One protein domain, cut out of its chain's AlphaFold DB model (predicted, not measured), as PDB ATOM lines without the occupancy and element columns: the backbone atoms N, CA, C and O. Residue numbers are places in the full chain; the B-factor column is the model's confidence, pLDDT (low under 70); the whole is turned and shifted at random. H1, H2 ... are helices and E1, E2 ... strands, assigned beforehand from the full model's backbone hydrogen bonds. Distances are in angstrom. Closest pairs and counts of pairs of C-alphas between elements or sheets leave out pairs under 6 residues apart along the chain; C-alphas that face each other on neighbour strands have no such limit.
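This is residues 224 to 373 of the 553 residues of the protein "Iris-A" of Operophtera brumata (winter moth) (UniProt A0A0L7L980). The domain is two lobes joined at one end and open between them: in one lobe the long hairpin E10 and E11 is folded sharply into a V, with E9 beside one limb and the hairpin E12 and E13 beside the other; the second lobe has the small sheet E1, E4, E5 at its far end, with H1 and the hairpin E6 and E7 next to it. A three-stranded sheet, E2, E3, E8, sits at the foot, where the lobes join, and residues 230 to 234 and 245 to 249 run from it to the far sheet. The printed part has 150 residues with thirteen named strands and one named helix, in the order E1 to E5, H1, E6 to E13, and its class is mostly strand. The sheet E9 to E13 is branched, the two three-stranded sheets have the orders E1, E4, E5 and E2, E3, E8, and E6 and E7 form a fourth sheet; their neighbour pairs are antiparallel. The whole is loose, with a radius of gyration of the C-alphas of 18.6 A and spans of 52 by 43 by 25 A.

In the largest sheet, E10 holds residues 325 to 340, 15.5 A from C-alpha 325 at (-28.750, 11.632, -23.522) to C-alpha 340, and E11 holds residues 343 to 356, 16.5 A. E9 is residues 316 to 319, 10.2 A; E12 is residues 361 to 364, 10.0 A; E13 is residues 369 to 371, 6.6 A, ending with C-alpha 371 at (-26.932, 0.833, -21.665). E2 is residues 235 to 237, 6.4 A, E3 residues 240 to 244, 13.4 A, and E8 residues 308 to 312, 13.5 A. E1 runs 16.4 A over residues 224 to 229 from C-alpha 224 at (-49.176, 25.498, -33.122); E4, residues 250 to 254, and E5, residues 259 to 263, measure 13.5 A each. H1 is residues 265 to 269, 6.2 A, E6 residues 272 to 275, 9.2 A, and E7 residues 278 to 281, 9.7 A.

E10 bends by 145 degrees at residue 328 and E11 by 147 degrees at residue 353, in a sheet that is strongly twisted. E9, E10 and E11 form a meander, each strand the antiparallel neighbour of the one before; N 336 and O 347 are 2.9 A apart, and N 318 and O 327 are 2.9 A apart. E9, beside residues 326 to 329, and E12, beside residues 336 to 340, lie on one side of E10, and E11 on the other side. N 339 and O 362 of E10 and E12 are within hydrogen-bond range at 2.8 A, as are N 370 and O 363 of the hairpin E12 and E13. The closest C-alphas of E10 and E2 are those of Cys 331 and Gln 236, 6.6 A apart. E3 is the inner strand of its sheet, with N 237 and O 240 at 2.9 A toward E2 and N 309 and O 243 at 2.8 A toward E8. E4 is the inner strand between E1, with N 226 and O 253 at 2.8 A, and E5, with N 261 and O 252 at 2.8 A. H1 is not on that sheet; its O i to N i+4 pair is within hydrogen-bond range. Leu 268 of H1 and Cys 281 of E7 have the closest C-alphas of those two elements, 7.3 A apart. In the hairpin E6 and E7, N 280 and O 272 are 2.8 A apart. E1 and E7 are near each other, with 5 pairs of C-alphas within 10 A, while E1 and E9 are apart.

The two C-alphas farthest apart are those of Leu 302 and His 342, at 56.7 A. The printed part has no cut. The link from E7 to E8, residues 282 to 307, is long, and its residues 288 to 289 pair antiparallel with residues 259 to 260 of E5; the other links are tight. The mean pLDDT of the printed part is 87.2, and residue 276 is the one printed residue under 70.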
ATOM      1  N   ASN A 224     -50.155  26.529 -33.411       87.00
ATOM      2  CA  ASN A 224     -49.176  25.498 -33.122       87.00
ATOM      3  C   ASN A 224     -48.575  25.802 -31.757       87.00
ATOM      4  O   ASN A 224     -48.255  26.953 -31.456       87.00
ATOM      5  N   PHE A 225     -48.414  24.770 -30.945       90.12
ATOM      6  CA  PHE A 225     -47.745  24.879 -29.660       90.12
ATOM      7  C   PHE A 225     -46.536  23.941 -29.650       90.12
ATOM      8  O   PHE A 225     -46.580  22.837 -30.192       90.12
ATOM      9  N   GLU A 226     -45.451  24.383 -29.039       91.31
ATOM     10  CA  GLU A 226     -44.250  23.582 -28.828       91.31
ATOM     11  C   GLU A 226     -44.398  22.813 -27.519       91.31
ATOM     12  O   GLU A 226     -44.715  23.399 -26.482       91.31
ATOM     13  N   LEU A 227     -44.228  21.493 -27.580       90.94
ATOM     14  CA  LEU A 227     -44.365  20.623 -26.418       90.94
ATOM     15  C   LEU A 227     -43.042  20.550 -25.650       90.94
ATOM     16  O   LEU A 227     -42.013  20.178 -26.209       90.94
ATOM     17  N   TYR A 228     -43.093  20.836 -24.352       89.56
ATOM     18  CA  TYR A 228     -41.960  20.747 -23.438       89.56
ATOM     19  C   TYR A 228     -42.239  19.755 -22.315       89.56
ATOM     20  O   TYR A 228     -43.315  19.760 -21.717       89.56
ATOM     21  N   HIS A 229     -41.235  18.942 -21.993       90.31
ATOM     22  CA  HIS A 229     -41.217  18.096 -20.803       90.31
ATOM     23  C   HIS A 229     -40.583  18.882 -19.647       90.31
ATOM     24  O   HIS A 229     -39.425  19.294 -19.727       90.31
ATOM     25  N   LEU A 230     -41.346  19.125 -18.579       89.38
ATOM     26  CA  LEU A 230     -40.873  19.861 -17.412       89.38
ATOM     27  C   LEU A 230     -40.186  18.914 -16.426       89.38
ATOM     28  O   LEU A 230     -40.846  18.216 -15.658       89.38
ATOM     29  N   ILE A 231     -38.853  18.937 -16.407       90.00
ATOM     30  CA  ILE A 231     -38.046  18.148 -15.470       90.00
ATOM     31  C   ILE A 231     -37.478  19.090 -14.397       90.00
ATOM     32  O   ILE A 231     -36.603  19.905 -14.702       90.00
ATOM     33  N   PRO A 232     -37.959  19.032 -13.142       90.12
ATOM     34  CA  PRO A 232     -37.446  19.900 -12.094       90.12
ATOM     35  C   PRO A 232     -36.055  19.430 -11.652       90.12
ATOM     36  O   PRO A 232     -35.878  18.288 -11.228       90.12
ATOM     37  N   ILE A 233     -35.065  20.322 -11.728       90.19
ATOM     38  CA  ILE A 233     -33.698  20.040 -11.279       90.19
ATOM     39  C   ILE A 233     -33.629  20.274  -9.764       90.19
ATOM     40  O   ILE A 233     -33.821  21.409  -9.317       90.19
ATOM     41  N   PRO A 234     -33.375  19.233  -8.956       90.19
ATOM     42  CA  PRO A 234     -33.313  19.386  -7.514       90.19
ATOM     43  C   PRO A 234     -32.045  20.126  -7.079       90.19
ATOM     44  O   PRO A 234     -30.995  20.060  -7.718       90.19
ATOM     45  N   GLN A 235     -32.129  20.788  -5.928       89.94
ATOM     46  CA  GLN A 235     -30.988  21.382  -5.249       89.94
ATOM     47  C   GLN A 235     -30.721  20.647  -3.939       89.94
ATOM     48  O   GLN A 235     -31.630  20.410  -3.142       89.94
ATOM     49  N   GLN A 236     -29.456  20.318  -3.692       88.56
ATOM     50  CA  GLN A 236     -29.033  19.779  -2.408       88.56
ATOM     51  C   GLN A 236     -28.828  20.910  -1.395       88.56
ATOM     52  O   GLN A 236     -28.052  21.838  -1.633       88.56
ATOM     53  N   ILE A 237     -29.489  20.792  -0.246       87.44
ATOM     54  CA  ILE A 237     -29.246  21.604   0.944       87.44
ATOM     55  C   ILE A 237     -28.994  20.633   2.099       87.44
ATOM     56  O   ILE A 237     -29.883  19.881   2.503       87.44
ATOM     57  N   GLU A 238     -27.762  20.626   2.614       85.81
ATOM     58  CA  GLU A 238     -27.288  19.640   3.595       85.81
ATOM     59  C   GLU A 238     -27.463  18.193   3.076       85.81
ATOM     60  O   GLU A 238     -26.920  17.835   2.031       85.81
ATOM     61  N   ASN A 239     -28.227  17.358   3.791       85.50
ATOM     62  CA  ASN A 239     -28.538  15.976   3.413       85.50
ATOM     63  C   ASN A 239     -29.935  15.818   2.783       85.50
ATOM     64  O   ASN A 239     -30.456  14.707   2.647       85.50
ATOM     65  N   ARG A 240     -30.584  16.934   2.445       90.00
ATOM     66  CA  ARG A 240     -31.914  16.960   1.838       90.00
ATOM     67  C   ARG A 240     -31.818  17.498   0.421       90.00
ATOM     68  O   ARG A 240     -31.057  18.422   0.146       90.00
ATOM     69  N   MET A 241     -32.607  16.923  -0.474       90.69
ATOM     70  CA  MET A 241     -32.841  17.500  -1.790       90.69
ATOM     71  C   MET A 241     -34.178  18.234  -1.777       90.69
ATOM     72  O   MET A 241     -35.163  17.752  -1.210       90.69
ATOM     73  N   ILE A 242     -34.195  19.414  -2.379       91.06
ATOM     74  CA  ILE A 242     -35.384  20.241  -2.542       91.06
ATOM     75  C   ILE A 242     -35.627  20.385  -4.036       91.06
ATOM     76  O   ILE A 242     -34.735  20.802  -4.770       91.06
ATOM     77  N   SER A 243     -36.826  20.030  -4.482       91.25
ATOM     78  CA  SER A 243     -37.228  20.140  -5.882       91.25
ATOM     79  C   SER A 243     -38.508  20.955  -6.009       91.25
ATOM     80  O   SER A 243     -39.353  20.943  -5.110       91.25
ATOM     81  N   LEU A 244     -38.647  21.680  -7.115       91.81
ATOM     82  CA  LEU A 244     -39.868  22.411  -7.440       91.81
ATOM     83  C   LEU A 244     -40.944  21.434  -7.913       91.81
ATOM     84  O   LEU A 244     -40.653  20.491  -8.644       91.81
ATOM     85  N   VAL A 245     -42.194  21.682  -7.527       92.56
ATOM     86  CA  VAL A 245     -43.340  20.931  -8.050       92.56
ATOM     87  C   VAL A 245     -43.817  21.616  -9.339       92.56
ATOM     88  O   VAL A 245     -44.358  22.727  -9.257       92.56
ATOM     89  N   PRO A 246     -43.609  21.015 -10.529       92.69
ATOM     90  CA  PRO A 246     -44.060  21.603 -11.787       92.69
ATOM     91  C   PRO A 246     -45.593  21.606 -11.865       92.69
ATOM     92  O   PRO A 246     -46.256  20.776 -11.244       92.69
ATOM     93  N   ILE A 247     -46.174  22.525 -12.645       91.25
ATOM     94  CA  ILE A 247     -47.639  22.573 -12.853       91.25
ATOM     95  C   ILE A 247     -48.198  21.325 -13.548       91.25
ATOM     96  O   ILE A 247     -49.378  21.012 -13.405       91.25
ATOM     97  N   SER A 248     -47.373  20.646 -14.342       92.19
ATOM     98  CA  SER A 248     -47.703  19.418 -15.060       92.19
ATOM     99  C   SER A 248     -46.422  18.765 -15.576       92.19
ATOM    100  O   SER A 248     -45.388  19.430 -15.633       92.19
ATOM    101  N   ASN A 249     -46.488  17.494 -15.983       90.00
ATOM    102  CA  ASN A 249     -45.348  16.803 -16.592       90.00
ATOM    103  C   ASN A 249     -44.984  17.460 -17.930       90.00
ATOM    104  O   ASN A 249     -43.813  17.712 -18.194       90.00
ATOM    105  N   TYR A 250     -45.986  17.797 -18.745       91.31
ATOM    106  CA  TYR A 250     -45.780  18.444 -20.035       91.31
ATOM    107  C   TYR A 250     -46.503  19.784 -20.102       91.31
ATOM    108  O   TYR A 250     -47.609  19.958 -19.578       91.31
ATOM    109  N   VAL A 251     -45.886  20.739 -20.789       92.38
ATOM    110  CA  VAL A 251     -46.493  22.030 -21.104       92.38
ATOM    111  C   VAL A 251     -46.310  22.304 -22.579       92.38
ATOM    112  O   VAL A 251     -45.210  22.210 -23.111       92.38
ATOM    113  N   ALA A 252     -47.402  22.661 -23.234       92.50
ATOM    114  CA  ALA A 252     -47.383  23.129 -24.600       92.50
ATOM    115  C   ALA A 252     -47.432  24.653 -24.622       92.50
ATOM    116  O   ALA A 252     -48.341  25.240 -24.037       92.50
ATOM    117  N   VAL A 253     -46.478  25.292 -25.295       91.69
ATOM    118  CA  VAL A 253     -46.320  26.752 -25.316       91.69
ATOM    119  C   VAL A 253     -46.445  27.279 -26.739       91.69
ATOM    120  O   VAL A 253     -45.803  26.785 -27.659       91.69
ATOM    121  N   ASN A 254     -47.253  28.314 -26.926       91.75
ATOM    122  CA  ASN A 254     -47.288  29.101 -28.148       91.75
ATOM    123  C   ASN A 254     -46.659  30.465 -27.859       91.75
ATOM    124  O   ASN A 254     -47.297  31.357 -27.295       91.75
ATOM    125  N   MET A 255     -45.402  30.602 -28.281       86.44
ATOM    126  CA  MET A 255     -44.588  31.805 -28.095       86.44
ATOM    127  C   MET A 255     -45.119  33.018 -28.868       86.44
ATOM    128  O   MET A 255     -44.861  34.146 -28.477       86.44
ATOM    129  N   GLN A 256     -45.854  32.819 -29.967       88.56
ATOM    130  CA  GLN A 256     -46.389  33.933 -30.765       88.56
ATOM    131  C   GLN A 256     -47.606  34.583 -30.107       88.56
ATOM    132  O   GLN A 256     -47.891  35.754 -30.345       88.56
ATOM    133  N   LYS A 257     -48.348  33.802 -29.318       89.00
ATOM    134  CA  LYS A 257     -49.574  34.234 -28.643       89.00
ATOM    135  C   LYS A 257     -49.401  34.427 -27.140       89.00
ATOM    136  O   LYS A 257     -50.408  34.632 -26.466       89.00
ATOM    137  N   ASP A 258     -48.175  34.309 -26.624       91.25
ATOM    138  CA  ASP A 258     -47.875  34.315 -25.191       91.25
ATOM    139  C   ASP A 258     -48.873  33.446 -24.419       91.25
ATOM    140  O   ASP A 258     -49.600  33.911 -23.541       91.25
ATOM    141  N   SER A 259     -48.996  32.176 -24.810       92.31
ATOM    142  CA  SER A 259     -49.998  31.275 -24.238       92.31
ATOM    143  C   SER A 259     -49.458  29.873 -24.014       92.31
ATOM    144  O   SER A 259     -48.553  29.429 -24.717       92.31
ATOM    145  N   TYR A 260     -50.009  29.170 -23.028       93.06
ATOM    146  CA  TYR A 260     -49.605  27.809 -22.701       93.06
ATOM    147  C   TYR A 260     -50.781  26.933 -22.263       93.06
ATOM    148  O   TYR A 260     -51.827  27.414 -21.818       93.06
ATOM    149  N   VAL A 261     -50.593  25.621 -22.375       92.75
ATOM    150  CA  VAL A 261     -51.535  24.592 -21.935       92.75
ATOM    151  C   VAL A 261     -50.783  23.505 -21.179       92.75
ATOM    152  O   VAL A 261     -49.726  23.052 -21.611       92.75
ATOM    153  N   THR A 262     -51.340  23.059 -20.059       92.19
ATOM    154  CA  THR A 262     -50.833  21.916 -19.291       92.19
ATOM    155  C   THR A 262     -51.334  20.594 -19.863       92.19
ATOM    156  O   THR A 262     -52.521  20.449 -20.159       92.19
ATOM    157  N   ILE A 263     -50.434  19.618 -20.004       90.25
ATOM    158  CA  ILE A 263     -50.706  18.321 -20.632       90.25
ATOM    159  C   ILE A 263     -50.189  17.203 -19.731       90.25
ATOM    160  O   ILE A 263     -49.038  17.193 -19.299       90.25
ATOM    161  N   THR A 264     -51.053  16.227 -19.463       88.69
ATOM    162  CA  THR A 264     -50.669  15.016 -18.730       88.69
ATOM    163  C   THR A 264     -50.179  13.927 -19.687       88.69
ATOM    164  O   THR A 264     -50.560  13.918 -20.856       88.69
ATOM    165  N   GLU A 265     -49.410  12.949 -19.197       87.00
ATOM    166  CA  GLU A 265     -49.025  11.767 -20.001       87.00
ATOM    167  C   GLU A 265     -50.237  11.063 -20.612       87.00
ATOM    168  O   GLU A 265     -50.227  10.674 -21.777       87.00
ATOM    169  N   ARG A 266     -51.329  10.949 -19.848       87.19
ATOM    170  CA  ARG A 266     -52.572  10.347 -20.337       87.19
ATOM    171  C   ARG A 266     -53.176  11.152 -21.484       87.19
ATOM    172  O   ARG A 266     -53.734  10.561 -22.403       87.19
ATOM    173  N   ASP A 267     -53.127  12.478 -21.415       86.31
ATOM    174  CA  ASP A 267     -53.638  13.323 -22.494       86.31
ATOM    175  C   ASP A 267     -52.783  13.156 -23.751       86.31
ATOM    176  O   ASP A 267     -53.347  12.985 -24.828       86.31
ATOM    177  N   LEU A 268     -51.455  13.098 -23.598       86.88
ATOM    178  CA  LEU A 268     -50.519  12.890 -24.701       86.88
ATOM    179  C   LEU A 268     -50.719  11.528 -25.387       86.88
ATOM    180  O   LEU A 268     -50.793  11.471 -26.609       86.88
ATOM    181  N   HIS A 269     -50.926  10.449 -24.624       85.75
ATOM    182  CA  HIS A 269     -51.237   9.120 -25.177       85.75
ATOM    183  C   HIS A 269     -52.570   9.047 -25.938       85.75
ATOM    184  O   HIS A 269     -52.766   8.145 -26.747       85.75
ATOM    185  N   ASN A 270     -53.505   9.962 -25.671       85.69
ATOM    186  CA  ASN A 270     -54.775  10.034 -26.397       85.69
ATOM    187  C   ASN A 270     -54.685  10.901 -27.662       85.69
ATOM    188  O   ASN A 270     -55.682  11.044 -28.374       85.69
ATOM    189  N   CYS A 271     -53.537  11.526 -27.915       86.81
ATOM    190  CA  CYS A 271     -53.321  12.308 -29.116       86.81
ATOM    191  C   CYS A 271     -53.037  11.416 -30.317       86.81
ATOM    192  O   CYS A 271     -52.499  10.320 -30.198       86.81
ATOM    193  N   ILE A 272     -53.392  11.918 -31.494       83.44
ATOM    194  CA  ILE A 272     -53.135  11.224 -32.749       83.44
ATOM    195  C   ILE A 272     -51.732  11.612 -33.211       83.44
ATOM    196  O   ILE A 272     -51.445  12.796 -33.396       83.44
ATOM    197  N   GLU A 273     -50.859  10.627 -33.391       78.25
ATOM    198  CA  GLU A 273     -49.561  10.823 -34.039       78.25
ATOM    199  C   GLU A 273     -49.788  11.150 -35.516       78.25
ATOM    200  O   GLU A 273     -50.390  10.370 -36.254       78.25
ATOM    201  N   PHE A 274     -49.369  12.344 -35.931       72.94
ATOM    202  CA  PHE A 274     -49.550  12.818 -37.303       72.94
ATOM    203  C   PHE A 274     -48.273  12.689 -38.132       72.94
ATOM    204  O   PHE A 274     -48.321  12.339 -39.310       72.94
ATOM    205  N   ASP A 275     -47.134  12.967 -37.506       70.88
ATOM    206  CA  ASP A 275     -45.801  12.769 -38.063       70.88
ATOM    207  C   ASP A 275     -44.840  12.395 -36.927       70.88
ATOM    208  O   ASP A 275     -45.219  12.490 -35.758       70.88
ATOM    209  N   ASN A 276     -43.593  12.048 -37.249       69.19
ATOM    210  CA  ASN A 276     -42.570  11.701 -36.251       69.19
ATOM    211  C   ASN A 276     -42.392  12.784 -35.167       69.19
ATOM    212  O   ASN A 276     -42.083  12.474 -34.019       69.19
ATOM    213  N   ASP A 277     -42.638  14.048 -35.527       75.38
ATOM    214  CA  ASP A 277     -42.383  15.202 -34.664       75.38
ATOM    215  C   ASP A 277     -43.669  15.954 -34.282       75.38
ATOM    216  O   ASP A 277     -43.605  17.078 -33.780       75.38
ATOM    217  N   SER A 278     -44.860  15.427 -34.595       82.12
ATOM    218  CA  SER A 278     -46.114  16.177 -34.439       82.12
ATOM    219  C   SER A 278     -47.283  15.328 -33.955       82.12
ATOM    220  O   SER A 278     -47.630  14.309 -34.552       82.12
ATOM    221  N   HIS A 279     -47.962  15.831 -32.926       85.62
ATOM    222  CA  HIS A 279     -49.152  15.221 -32.339       85.62
ATOM    223  C   HIS A 279     -50.367  16.136 -32.509       85.62
ATOM    224  O   HIS A 279     -50.292  17.350 -32.304       85.62
ATOM    225  N   LEU A 280     -51.511  15.550 -32.855       86.81
ATOM    226  CA  LEU A 280     -52.802  16.230 -32.919       86.81
ATOM    227  C   LEU A 280     -53.601  15.916 -31.663       86.81
ATOM    228  O   LEU A 280     -54.038  14.783 -31.446       86.81
ATOM    229  N   CYS A 281     -53.822  16.939 -30.846       86.56
ATOM    230  CA  CYS A 281     -54.441  16.772 -29.542       86.56
ATOM    231  C   CYS A 281     -55.716  17.589 -29.422       86.56
ATOM    232  O   CYS A 281     -55.737  18.785 -29.702       86.56
ATOM    233  N   SER A 282     -56.781  16.952 -28.936       83.44
ATOM    234  CA  SER A 282     -58.005  17.660 -28.557       83.44
ATOM    235  C   SER A 282     -57.812  18.332 -27.202       83.44
ATOM    236  O   SER A 282     -57.713  17.661 -26.174       83.44
ATOM    237  N   LEU A 283     -57.779  19.664 -27.194       79.94
ATOM    238  CA  LEU A 283     -57.652  20.436 -25.965       79.94
ATOM    239  C   LEU A 283     -58.928  20.298 -25.118       79.94
ATOM    240  O   LEU A 283     -60.011  20.721 -25.524       79.94
ATOM    241  N   LYS A 284     -58.793  19.692 -23.934       79.44
ATOM    242  CA  LYS A 284     -59.841  19.647 -22.892       79.44
ATOM    243  C   LYS A 284     -59.629  20.711 -21.815       79.44
ATOM    244  O   LYS A 284     -60.569  21.085 -21.116       79.44
ATOM    245  N   GLN A 285     -58.383  21.151 -21.659       82.00
ATOM    246  CA  GLN A 285     -57.970  22.145 -20.678       82.00
ATOM    247  C   GLN A 285     -58.010  23.550 -21.293       82.00
ATOM    248  O   GLN A 285     -57.842  23.684 -22.507       82.00
ATOM    249  N   PRO A 286     -58.259  24.597 -20.486       88.06
ATOM    250  CA  PRO A 286     -58.224  25.965 -20.979       88.06
ATOM    251  C   PRO A 286     -56.804  26.364 -21.396       88.06
ATOM    252  O   PRO A 286     -55.816  25.871 -20.852       88.06
ATOM    253  N   ILE A 287     -56.727  27.289 -22.351       90.38
ATOM    254  CA  ILE A 287     -55.481  27.940 -22.753       90.38
ATOM    255  C   ILE A 287     -55.231  29.099 -21.791       90.38
ATOM    256  O   ILE A 287     -56.088  29.969 -21.624       90.38
ATOM    257  N   TYR A 288     -54.068  29.095 -21.150       90.88
ATOM    258  CA  TYR A 288     -53.646  30.125 -20.209       90.88
ATOM    259  C   TYR A 288     -52.737  31.138 -20.899       90.88
ATOM    260  O   TYR A 288     -52.021  30.805 -21.842       90.88
ATOM    261  N   GLN A 289     -52.746  32.378 -20.416       91.06
ATOM    262  CA  GLN A 289     -51.822  33.411 -20.874       91.06
ATOM    263  C   GLN A 289     -50.481  33.271 -20.143       91.06
ATOM    264  O   GLN A 289     -50.445  33.206 -18.915       91.06
ATOM    265  N   MET A 290     -49.389  33.255 -20.899       87.56
ATOM    266  CA  MET A 290     -48.023  33.257 -20.399       87.56
ATOM    267  C   MET A 290     -47.576  34.701 -20.160       87.56
ATOM    268  O   MET A 290     -47.618  35.538 -21.057       87.56
ATOM    269  N   LYS A 291     -47.172  35.015 -18.931       85.69
ATOM    270  CA  LYS A 291     -46.554  36.303 -18.584       85.69
ATOM    271  C   LYS A 291     -45.034  36.161 -18.620       85.69
ATOM    272  O   LYS A 291     -44.524  35.058 -18.452       85.69
ATOM    273  N   LEU A 292     -44.321  37.280 -18.767       74.31
ATOM    274  CA  LEU A 292     -42.851  37.297 -18.781       74.31
ATOM    275  C   LEU A 292     -42.236  36.634 -17.529       74.31
ATOM    276  O   LEU A 292     -41.249  35.918 -17.642       74.31
ATOM    277  N   ASP A 293     -42.868  36.825 -16.366       74.94
ATOM    278  CA  ASP A 293     -42.444  36.265 -15.072       74.94
ATOM    279  C   ASP A 293     -43.275  35.035 -14.653       74.94
ATOM    280  O   ASP A 293     -43.405  34.728 -13.465       74.94
ATOM    281  N   GLU A 294     -43.931  34.351 -15.597       78.94
ATOM    282  CA  GLU A 294     -44.757  33.196 -15.246       78.94
ATOM    283  C   GLU A 294     -43.879  31.998 -14.868       78.94
ATOM    284  O   GLU A 294     -43.158  31.425 -15.684       78.94
ATOM    285  N   HIS A 295     -43.969  31.584 -13.607       83.62
ATOM    286  CA  HIS A 295     -43.318  30.372 -13.129       83.62
ATOM    287  C   HIS A 295     -44.225  29.162 -13.376       83.62
ATOM    288  O   HIS A 295     -45.314  29.075 -12.805       83.62
ATOM    289  N   LEU A 296     -43.756  28.197 -14.175       88.81
ATOM    290  CA  LEU A 296     -44.467  26.945 -14.493       88.81
ATOM    291  C   LEU A 296     -44.421  25.928 -13.331       88.81
ATOM    292  O   LEU A 296     -44.117  24.748 -13.503       88.81
ATOM    293  N   CYS A 297     -44.736  26.390 -12.124       90.62
ATOM    294  CA  CYS A 297     -44.770  25.613 -10.890       90.62
ATOM    295  C   CYS A 297     -46.122  25.751 -10.176       90.62
ATOM    296  O   CYS A 297     -46.836  26.747 -10.327       90.62
ATOM    297  N   VAL A 298     -46.472  24.767  -9.349       90.06
ATOM    298  CA  VAL A 298     -47.643  24.880  -8.472       90.06
ATOM    299  C   VAL A 298     -47.367  25.972  -7.439       90.06
ATOM    300  O   VAL A 298     -46.401  25.877  -6.690       90.06
ATOM    301  N   LYS A 299     -48.192  27.023  -7.387       88.31
ATOM    302  CA  LYS A 299     -48.027  28.119  -6.416       88.31
ATOM    303  C   LYS A 299     -48.653  27.749  -5.070       88.31
ATOM    304  O   LYS A 299     -49.782  27.266  -5.008       88.31
ATOM    305  N   SER A 300     -47.927  28.008  -3.985       86.50
ATOM    306  CA  SER A 300     -48.428  27.854  -2.618       86.50
ATOM    307  C   SER A 300     -49.468  28.928  -2.298       86.50
ATOM    308  O   SER A 300     -49.254  30.110  -2.571       86.50
ATOM    309  N   GLN A 301     -50.568  28.527  -1.655       81.50
ATOM    310  CA  GLN A 301     -51.672  29.426  -1.297       81.50
ATOM    311  C   GLN A 301     -51.261  30.538  -0.319       81.50
ATOM    312  O   GLN A 301     -51.897  31.587  -0.302       81.50
ATOM    313  N   LEU A 302     -50.216  30.326   0.491       81.44
ATOM    314  CA  LEU A 302     -49.807  31.280   1.530       81.44
ATOM    315  C   LEU A 302     -48.790  32.321   1.054       81.44
ATOM    316  O   LEU A 302     -48.863  33.472   1.469       81.44
ATOM    317  N   SER A 303     -47.819  31.924   0.230       80.50
ATOM    318  CA  SER A 303     -46.680  32.779  -0.136       80.50
ATOM    319  C   SER A 303     -46.674  33.209  -1.600       80.50
ATOM    320  O   SER A 303     -45.831  34.016  -1.980       80.50
ATOM    321  N   ASN A 304     -47.574  32.664  -2.432       81.31
ATOM    322  CA  ASN A 304     -47.566  32.830  -3.891       81.31
ATOM    323  C   ASN A 304     -46.226  32.427  -4.556       81.31
ATOM    324  O   ASN A 304     -45.960  32.778  -5.704       81.31
ATOM    325  N   GLN A 305     -45.378  31.682  -3.841       87.62
ATOM    326  CA  GLN A 305     -44.129  31.112  -4.344       87.62
ATOM    327  C   GLN A 305     -44.357  29.676  -4.816       87.62
ATOM    328  O   GLN A 305     -45.324  29.026  -4.408       87.62
ATOM    329  N   CYS A 306     -43.454  29.168  -5.654       89.81
ATOM    330  CA  CYS A 306     -43.483  27.776  -6.082       89.81
ATOM    331  C   CYS A 306     -43.436  26.822  -4.886       89.81
ATOM    332  O   CYS A 306     -42.588  26.945  -4.002       89.81
ATOM    333  N   GLN A 307     -44.330  25.843  -4.887       93.00
ATOM    334  CA  GLN A 307     -44.314  24.749  -3.942       93.00
ATOM    335  C   GLN A 307     -43.067  23.899  -4.173       93.00
ATOM    336  O   GLN A 307     -42.731  23.531  -5.300       93.00
ATOM    337  N   THR A 308     -42.400  23.565  -3.075       91.75
ATOM    338  CA  THR A 308     -41.224  22.703  -3.068       91.75
ATOM    339  C   THR A 308     -41.537  21.391  -2.370       91.75
ATOM    340  O   THR A 308     -42.215  21.376  -1.341       91.75
ATOM    341  N   MET A 309     -40.991  20.299  -2.890       90.81
ATOM    342  CA  MET A 309     -40.975  19.000  -2.233       90.81
ATOM    343  C   MET A 309     -39.581  18.741  -1.664       90.81
ATOM    344  O   MET A 309     -38.576  19.021  -2.320       90.81
ATOM    345  N   THR A 310     -39.515  18.215  -0.443       91.75
ATOM    346  CA  THR A 310     -38.255  17.892   0.233       91.75
ATOM    347  C   THR A 310     -38.182  16.401   0.515       91.75
ATOM    348  O   THR A 310     -39.116  15.829   1.072       91.75
ATOM    349  N   SER A 311     -37.054  15.784   0.175       89.62
ATOM    350  CA  SER A 311     -36.779  14.370   0.437       89.62
ATOM    351  C   SER A 311     -35.317  14.158   0.834       89.62
ATOM    352  O   SER A 311     -34.492  15.074   0.757       89.62
ATOM    353  N   SER A 312     -34.987  12.943   1.276       91.19
ATOM    354  CA  SER A 312     -33.592  12.509   1.398       91.19
ATOM    355  C   SER A 312     -32.898  12.628   0.043       91.19
ATOM    356  O   SER A 312     -33.511  12.329  -0.982       91.19
ATOM    357  N   CYS A 313     -31.647  13.085   0.037       89.12
ATOM    358  CA  CYS A 313     -30.896  13.240  -1.202       89.12
ATOM    359  C   CYS A 313     -30.563  11.864  -1.802       89.12
ATOM    360  O   CYS A 313     -29.971  11.026  -1.121       89.12
ATOM    361  N   ILE A 314     -30.953  11.642  -3.059       88.19
ATOM    362  CA  ILE A 314     -30.648  10.433  -3.831       88.19
ATOM    363  C   ILE A 314     -30.166  10.851  -5.226       88.19
ATOM    364  O   ILE A 314     -30.708  11.793  -5.808       88.19
ATOM    365  N   ASP A 315     -29.168  10.143  -5.757       88.25
ATOM    366  CA  ASP A 315     -28.692  10.345  -7.127       88.25
ATOM    367  C   ASP A 315     -29.788   9.956  -8.131       88.25
ATOM    368  O   ASP A 315     -30.393   8.886  -8.024       88.25
ATOM    369  N   SER A 316     -30.041  10.803  -9.127       87.56
ATOM    370  CA  SER A 316     -31.115  10.588 -10.102       87.56
ATOM    371  C   SER A 316     -30.623  10.739 -11.529       87.56
ATOM    372  O   SER A 316     -29.815  11.620 -11.817       87.56
ATOM    373  N   TRP A 317     -31.162   9.914 -12.419       88.50
ATOM    374  CA  TRP A 317     -30.867   9.924 -13.846       88.50
ATOM    375  C   TRP A 317     -32.187   9.895 -14.606       88.50
ATOM    376  O   TRP A 317     -33.026   9.035 -14.346       88.50
ATOM    377  N   VAL A 318     -32.375  10.850 -15.510       88.94
ATOM    378  CA  VAL A 318     -33.577  10.984 -16.331       88.94
ATOM    379  C   VAL A 318     -33.145  11.023 -17.787       88.94
ATOM    380  O   VAL A 318     -32.324  11.856 -18.165       88.94
ATOM    381  N   GLU A 319     -33.663  10.105 -18.595       88.06
ATOM    382  CA  GLU A 319     -33.427  10.118 -20.038       88.06
ATOM    383  C   GLU A 319     -34.134  11.324 -20.672       88.06
ATOM    384  O   GLU A 319     -35.265  11.663 -20.316       88.06
ATOM    385  N   LEU A 320     -33.435  12.003 -21.578       88.00
ATOM    386  CA  LEU A 320     -33.968  13.125 -22.341       88.00
ATOM    387  C   LEU A 320     -34.536  12.640 -23.678       88.00
ATOM    388  O   LEU A 320     -34.333  11.507 -24.096       88.00
ATOM    389  N   ASN A 321     -35.230  13.526 -24.392       81.12
ATOM    390  CA  ASN A 321     -35.851  13.186 -25.677       81.12
ATOM    391  C   ASN A 321     -34.830  12.781 -26.760       81.12
ATOM    392  O   ASN A 321     -35.199  12.163 -27.758       81.12
ATOM    393  N   THR A 322     -33.557  13.151 -26.600       83.31
ATOM    394  CA  THR A 322     -32.471  12.709 -27.474       83.31
ATOM    395  C   THR A 322     -31.915  11.379 -26.981       83.31
ATOM    396  O   THR A 322     -31.439  11.273 -25.851       83.31
ATOM    397  N   ILE A 323     -31.936  10.376 -27.864       83.69
ATOM    398  CA  ILE A 323     -31.449   9.019 -27.583       83.69
ATOM    399  C   ILE A 323     -30.051   9.083 -26.955       83.69
ATOM    400  O   ILE A 323     -29.196   9.862 -27.384       83.69
ATOM    401  N   ASN A 324     -29.830   8.259 -25.930       88.00
ATOM    402  CA  ASN A 324     -28.569   8.160 -25.188       88.00
ATOM    403  C   ASN A 324     -28.128   9.448 -24.474       88.00
ATOM    404  O   ASN A 324     -26.964   9.569 -24.090       88.00
ATOM    405  N   THR A 325     -29.031  10.407 -24.272       89.81
ATOM    406  CA  THR A 325     -28.750  11.632 -23.522       89.81
ATOM    407  C   THR A 325     -29.501  11.611 -22.201       89.81
ATOM    408  O   THR A 325     -30.708  11.395 -22.169       89.81
ATOM    409  N   TYR A 326     -28.795  11.869 -21.103       90.38
ATOM    410  CA  TYR A 326     -29.342  11.768 -19.755       90.38
ATOM    411  C   TYR A 326     -29.064  13.041 -18.963       90.38
ATOM    412  O   TYR A 326     -27.944  13.548 -18.947       90.38
ATOM    413  N   LEU A 327     -30.079  13.529 -18.258       91.56
ATOM    414  CA  LEU A 327     -29.927  14.506 -17.193       91.56
ATOM    415  C   LEU A 327     -29.626  13.754 -15.897       91.56
ATOM    416  O   LEU A 327     -30.445  12.962 -15.428       91.56
ATOM    417  N   TYR A 328     -28.462  14.012 -15.310       91.31
ATOM    418  CA  TYR A 328     -28.082  13.442 -14.025       91.31
ATOM    419  C   TYR A 328     -28.131  14.494 -12.920       91.31
ATOM    420  O   TYR A 328     -27.935  15.690 -13.151       91.31
ATOM    421  N   PHE A 329     -28.345  14.027 -11.695       91.38
ATOM    422  CA  PHE A 329     -28.165  14.787 -10.467       91.38
ATOM    423  C   PHE A 329     -27.471  13.919  -9.419       91.38
ATOM    424  O   PHE A 329     -27.845  12.766  -9.208       91.38
ATOM    425  N   CYS A 330     -26.477  14.511  -8.768       90.31
ATOM    426  CA  CYS A 330     -25.611  13.890  -7.784       90.31
ATOM    427  C   CYS A 330     -25.718  14.587  -6.435       90.31
ATOM    428  O   CYS A 330     -25.548  15.807  -6.331       90.31
ATOM    429  N   CYS A 331     -25.895  13.789  -5.390       88.81
ATOM    430  CA  CYS A 331     -25.841  14.228  -4.004       88.81
ATOM    431  C   CYS A 331     -24.386  14.429  -3.567       88.81
ATOM    432  O   CYS A 331     -23.777  13.596  -2.897       88.81
ATOM    433  N   GLY A 332     -23.806  15.551  -3.990       85.56
ATOM    434  CA  GLY A 332     -22.405  15.897  -3.791       85.56
ATOM    435  C   GLY A 332     -21.571  15.500  -5.004       85.56
ATOM    436  O   GLY A 332     -21.459  16.280  -5.954       85.56
ATOM    437  N   GLN A 333     -20.975  14.306  -4.963       87.38
ATOM    438  CA  GLN A 333     -20.167  13.765  -6.059       87.38
ATOM    439  C   GLN A 333     -20.564  12.316  -6.376       87.38
ATOM    440  O   GLN A 333     -20.596  11.479  -5.474       87.38
ATOM    441  N   CYS A 334     -20.826  12.016  -7.649       88.38
ATOM    442  CA  CYS A 334     -21.004  10.646  -8.127       88.38
ATOM    443  C   CYS A 334     -19.764  10.195  -8.886       88.38
ATOM    444  O   CYS A 334     -19.311  10.894  -9.789       88.38
ATOM    445  N   SER A 335     -19.292   8.979  -8.614       89.56
ATOM    446  CA  SER A 335     -18.290   8.338  -9.463       89.56
ATOM    447  C   SER A 335     -18.968   7.385 -10.438       89.56
ATOM    448  O   SER A 335     -19.697   6.479 -10.023       89.56
ATOM    449  N   VAL A 336     -18.714   7.580 -11.729       91.19
ATOM    450  CA  VAL A 336     -19.219   6.719 -12.801       91.19
ATOM    451  C   VAL A 336     -18.068   6.126 -13.600       91.19
ATOM    452  O   VAL A 336     -17.038   6.764 -13.811       91.19
ATOM    453  N   ARG A 337     -18.240   4.881 -14.041       91.00
ATOM    454  CA  ARG A 337     -17.332   4.191 -14.958       91.00
ATOM    455  C   ARG A 337     -18.003   4.082 -16.312       91.00
ATOM    456  O   ARG A 337     -19.051   3.451 -16.421       91.00
ATOM    457  N   ILE A 338     -17.389   4.670 -17.323       90.19
ATOM    458  CA  ILE A 338     -17.831   4.615 -18.708       90.19
ATOM    459  C   ILE A 338     -16.993   3.539 -19.394       90.19
ATOM    460  O   ILE A 338     -15.766   3.572 -19.346       90.19
ATOM    461  N   ILE A 339     -17.658   2.547 -19.973       90.31
ATOM    462  CA  ILE A 339     -17.039   1.396 -20.624       90.31
ATOM    463  C   ILE A 339     -17.465   1.430 -22.088       90.31
ATOM    464  O   ILE A 339     -18.627   1.168 -22.382       90.31
ATOM    465  N   CYS A 340     -16.543   1.752 -22.989       88.25
ATOM    466  CA  CYS A 340     -16.769   1.801 -24.433       88.25
ATOM    467  C   CYS A 340     -15.814   0.817 -25.107       88.25
ATOM    468  O   CYS A 340     -14.607   1.034 -25.048       88.25
ATOM    469  N   GLU A 341     -16.328  -0.252 -25.720       83.75
ATOM    470  CA  GLU A 341     -15.549  -1.338 -26.348       83.75
ATOM    471  C   GLU A 341     -14.386  -1.881 -25.482       83.75
ATOM    472  O   GLU A 341     -14.553  -2.850 -24.742       83.75
ATOM    473  N   HIS A 342     -13.207  -1.252 -25.569       81.31
ATOM    474  CA  HIS A 342     -11.963  -1.616 -24.885       81.31
ATOM    475  C   HIS A 342     -11.443  -0.530 -23.925       81.31
ATOM    476  O   HIS A 342     -10.420  -0.721 -23.268       81.31
ATOM    477  N   GLN A 343     -12.113   0.620 -23.849       85.38
ATOM    478  CA  GLN A 343     -11.736   1.748 -23.006       85.38
ATOM    479  C   GLN A 343     -12.644   1.827 -21.782       85.38
ATOM    480  O   GLN A 343     -13.869   1.778 -21.888       85.38
ATOM    481  N   ILE A 344     -12.024   1.966 -20.609       88.94
ATOM    482  CA  ILE A 344     -12.718   2.214 -19.349       88.94
ATOM    483  C   ILE A 344     -12.214   3.543 -18.802       88.94
ATOM    484  O   ILE A 344     -11.043   3.659 -18.439       88.94
ATOM    485  N   THR A 345     -13.098   4.528 -18.719       88.25
ATOM    486  CA  THR A 345     -12.819   5.824 -18.099       88.25
ATOM    487  C   THR A 345     -13.652   5.974 -16.833       88.25
ATOM    488  O   THR A 345     -14.779   5.487 -16.743       88.25
ATOM    489  N   ALA A 346     -13.072   6.591 -15.807       89.44
ATOM    490  CA  ALA A 346     -13.778   6.916 -14.575       89.44
ATOM    491  C   ALA A 346     -13.931   8.430 -14.493       89.44
ATOM    492  O   ALA A 346     -12.935   9.148 -14.550       89.44
ATOM    493  N   GLU A 347     -15.164   8.898 -14.334       87.56
ATOM    494  CA  GLU A 347     -15.471  10.316 -14.196       87.56
ATOM    495  C   GLU A 347     -16.128  10.612 -12.851       87.56
ATOM    496  O   GLU A 347     -16.814   9.769 -12.264       87.56
ATOM    497  N   GLN A 348     -15.876  11.824 -12.356       89.62
ATOM    498  CA  GLN A 348     -16.512  12.366 -11.163       89.62
ATOM    499  C   GLN A 348     -17.496  13.445 -11.588       89.62
ATOM    500  O   GLN A 348     -17.112  14.483 -12.128       89.62
ATOM    501  N   LEU A 349     -18.770  13.176 -11.348       89.12
ATOM    502  CA  LEU A 349     -19.871  14.060 -11.677       89.12
ATOM    503  C   LEU A 349     -20.255  14.871 -10.445       89.12
ATOM    504  O   LEU A 349     -20.336  14.342  -9.333       89.12
ATOM    505  N   HIS A 350     -20.517  16.157 -10.649       87.62
ATOM    506  CA  HIS A 350     -20.844  17.092  -9.580       87.62
ATOM    507  C   HIS A 350     -22.178  17.776  -9.858       87.62
ATOM    508  O   HIS A 350     -22.417  18.242 -10.971       87.62
ATOM    509  N   LYS A 351     -23.011  17.913  -8.817       86.00
ATOM    510  CA  LYS A 351     -24.332  18.561  -8.896       86.00
ATOM    511  C   LYS A 351     -25.187  17.944 -10.015       86.00
ATOM    512  O   LYS A 351     -25.366  16.733 -10.033       86.00
ATOM    513  N   SER A 352     -25.736  18.760 -10.909       89.81
ATOM    514  CA  SER A 352     -26.550  18.340 -12.048       89.81
ATOM    515  C   SER A 352     -25.866  18.674 -13.365       89.81
ATOM    516  O   SER A 352     -25.295  19.759 -13.500       89.81
ATOM    517  N   GLY A 353     -26.014  17.804 -14.356       89.06
ATOM    518  CA  GLY A 353     -25.511  18.037 -15.703       89.06
ATOM    519  C   GLY A 353     -26.190  17.143 -16.728       89.06
ATOM    520  O   GLY A 353     -26.954  16.244 -16.383       89.06
ATOM    521  N   ILE A 354     -25.913  17.413 -18.000       90.06
ATOM    522  CA  ILE A 354     -26.364  16.584 -19.116       90.06
ATOM    523  C   ILE A 354     -25.175  15.754 -19.587       90.06
ATOM    524  O   ILE A 354     -24.066  16.271 -19.721       90.06
ATOM    525  N   MET A 355     -25.412  14.469 -19.818       87.75
ATOM    526  CA  MET A 355     -24.416  13.530 -20.304       87.75
ATOM    527  C   MET A 355     -24.947  12.799 -21.530       87.75
ATOM    528  O   MET A 355     -25.984  12.140 -21.465       87.75
ATOM    529  N   THR A 356     -24.210  12.894 -22.631       89.06
ATOM    530  CA  THR A 356     -24.496  12.162 -23.868       89.06
ATOM    531  C   THR A 356     -23.558  10.973 -23.971       89.06
ATOM    532  O   THR A 356     -22.349  11.105 -23.777       89.06
ATOM    533  N   ILE A 357     -24.122   9.806 -24.260       87.06
ATOM    534  CA  ILE A 357     -23.408   8.535 -24.310       87.06
ATOM    535  C   ILE A 357     -23.340   8.074 -25.763       87.06
ATOM    536  O   ILE A 357     -24.351   8.052 -26.466       87.06
ATOM    537  N   ASN A 358     -22.154   7.677 -26.215       83.19
ATOM    538  CA  ASN A 358     -22.005   7.113 -27.551       83.19
ATOM    539  C   ASN A 358     -22.674   5.738 -27.643       83.19
ATOM    540  O   ASN A 358     -22.752   4.991 -26.663       83.19
ATOM    541  N   GLU A 359     -23.114   5.396 -28.851       76.19
ATOM    542  CA  GLU A 359     -23.566   4.046 -29.171       76.19
ATOM    543  C   GLU A 359     -22.461   3.048 -28.771       76.19
ATOM    544  O   GLU A 359     -21.278   3.321 -28.948       76.19
ATOM    545  N   GLU A 360     -22.841   1.913 -28.177       81.56
ATOM    546  CA  GLU A 360     -21.928   0.859 -27.676       81.56
ATOM    547  C   GLU A 360     -21.218   1.119 -26.333       81.56
ATOM    548  O   GLU A 360     -20.540   0.227 -25.818       81.56
ATOM    549  N   CYS A 361     -21.426   2.280 -25.712       85.31
ATOM    550  CA  CYS A 361     -20.912   2.555 -24.372       85.31
ATOM    551  C   CYS A 361     -21.902   2.157 -23.261       85.31
ATOM    552  O   CYS A 361     -23.124   2.221 -23.409       85.31
ATOM    553  N   ILE A 362     -21.360   1.773 -22.105       89.44
ATOM    554  CA  ILE A 362     -22.108   1.426 -20.893       89.44
ATOM    555  C   ILE A 362     -21.620   2.309 -19.751       89.44
ATOM    556  O   ILE A 362     -20.422   2.362 -19.476       89.44
ATOM    557  N   ILE A 363     -22.544   2.949 -19.034       89.06
ATOM    558  CA  ILE A 363     -22.222   3.666 -17.797       89.06
ATOM    559  C   ILE A 363     -22.577   2.793 -16.606       89.06
ATOM    560  O   ILE A 363     -23.705   2.325 -16.482       89.06
ATOM    561  N   LYS A 364     -21.623   2.607 -15.698       89.06
ATOM    562  CA  LYS A 364     -21.818   1.929 -14.417       89.06
ATOM    563  C   LYS A 364     -21.542   2.882 -13.268       89.06
ATOM    564  O   LYS A 364     -20.441   3.413 -13.149       89.06
ATOM    565  N   SER A 365     -22.525   3.042 -12.395       85.12
ATOM    566  CA  SER A 365     -22.355   3.660 -11.082       85.12
ATOM    567  C   SER A 365     -22.484   2.596  -9.987       85.12
ATOM    568  O   SER A 365     -22.685   1.414 -10.268       85.12
ATOM    569  N   ASN A 366     -22.396   3.013  -8.726       77.94
ATOM    570  CA  ASN A 366     -22.630   2.117  -7.593       77.94
ATOM    571  C   ASN A 366     -24.096   1.657  -7.480       77.94
ATOM    572  O   ASN A 366     -24.354   0.638  -6.845       77.94
ATOM    573  N   ALA A 367     -25.044   2.392  -8.073       78.44
ATOM    574  CA  ALA A 367     -26.480   2.155  -7.915       78.44
ATOM    575  C   ALA A 367     -27.176   1.658  -9.192       78.44
ATOM    576  O   ALA A 367     -28.209   1.000  -9.103       78.44
ATOM    577  N   LEU A 368     -26.642   1.967 -10.379       84.25
ATOM    578  CA  LEU A 368     -27.300   1.663 -11.652       84.25
ATOM    579  C   LEU A 368     -26.317   1.415 -12.795       84.25
ATOM    580  O   LEU A 368     -25.139   1.774 -12.727       84.25
ATOM    581  N   THR A 369     -26.827   0.804 -13.863       88.12
ATOM    582  CA  THR A 369     -26.123   0.623 -15.136       88.12
ATOM    583  C   THR A 369     -26.996   1.150 -16.269       88.12
ATOM    584  O   THR A 369     -28.148   0.739 -16.381       88.12
ATOM    585  N   ILE A 370     -26.449   2.039 -17.096       85.56
ATOM    586  CA  ILE A 370     -27.106   2.592 -18.285       85.56
ATOM    587  C   ILE A 370     -26.483   1.943 -19.513       85.56
ATOM    588  O   ILE A 370     -25.258   1.940 -19.664       85.56
ATOM    589  N   TYR A 371     -27.331   1.410 -20.387       87.62
ATOM    590  CA  TYR A 371     -26.932   0.833 -21.665       87.62
ATOM    591  C   TYR A 371     -27.288   1.814 -22.779       87.62
ATOM    592  O   TYR A 371     -28.450   2.194 -22.897       87.62
ATOM    593  N   ALA A 372     -26.313   2.211 -23.598       85.75
ATOM    594  CA  ALA A 372     -26.607   3.012 -24.778       85.75
ATOM    595  C   ALA A 372     -27.398   2.183 -25.805       85.75
ATOM    596  O   ALA A 372     -27.008   1.070 -26.174       85.75
ATOM    597  N   HIS A 373     -28.506   2.741 -26.282       80.56
ATOM    598  CA  HIS A 373     -29.302   2.202 -27.371       80.56
ATOM    599  C   HIS A 373     -28.550   2.357 -28.694       80.56
ATOM    600  O   HIS A 373     -28.023   3.423 -29.008       80.56
TER     601      HIS A 373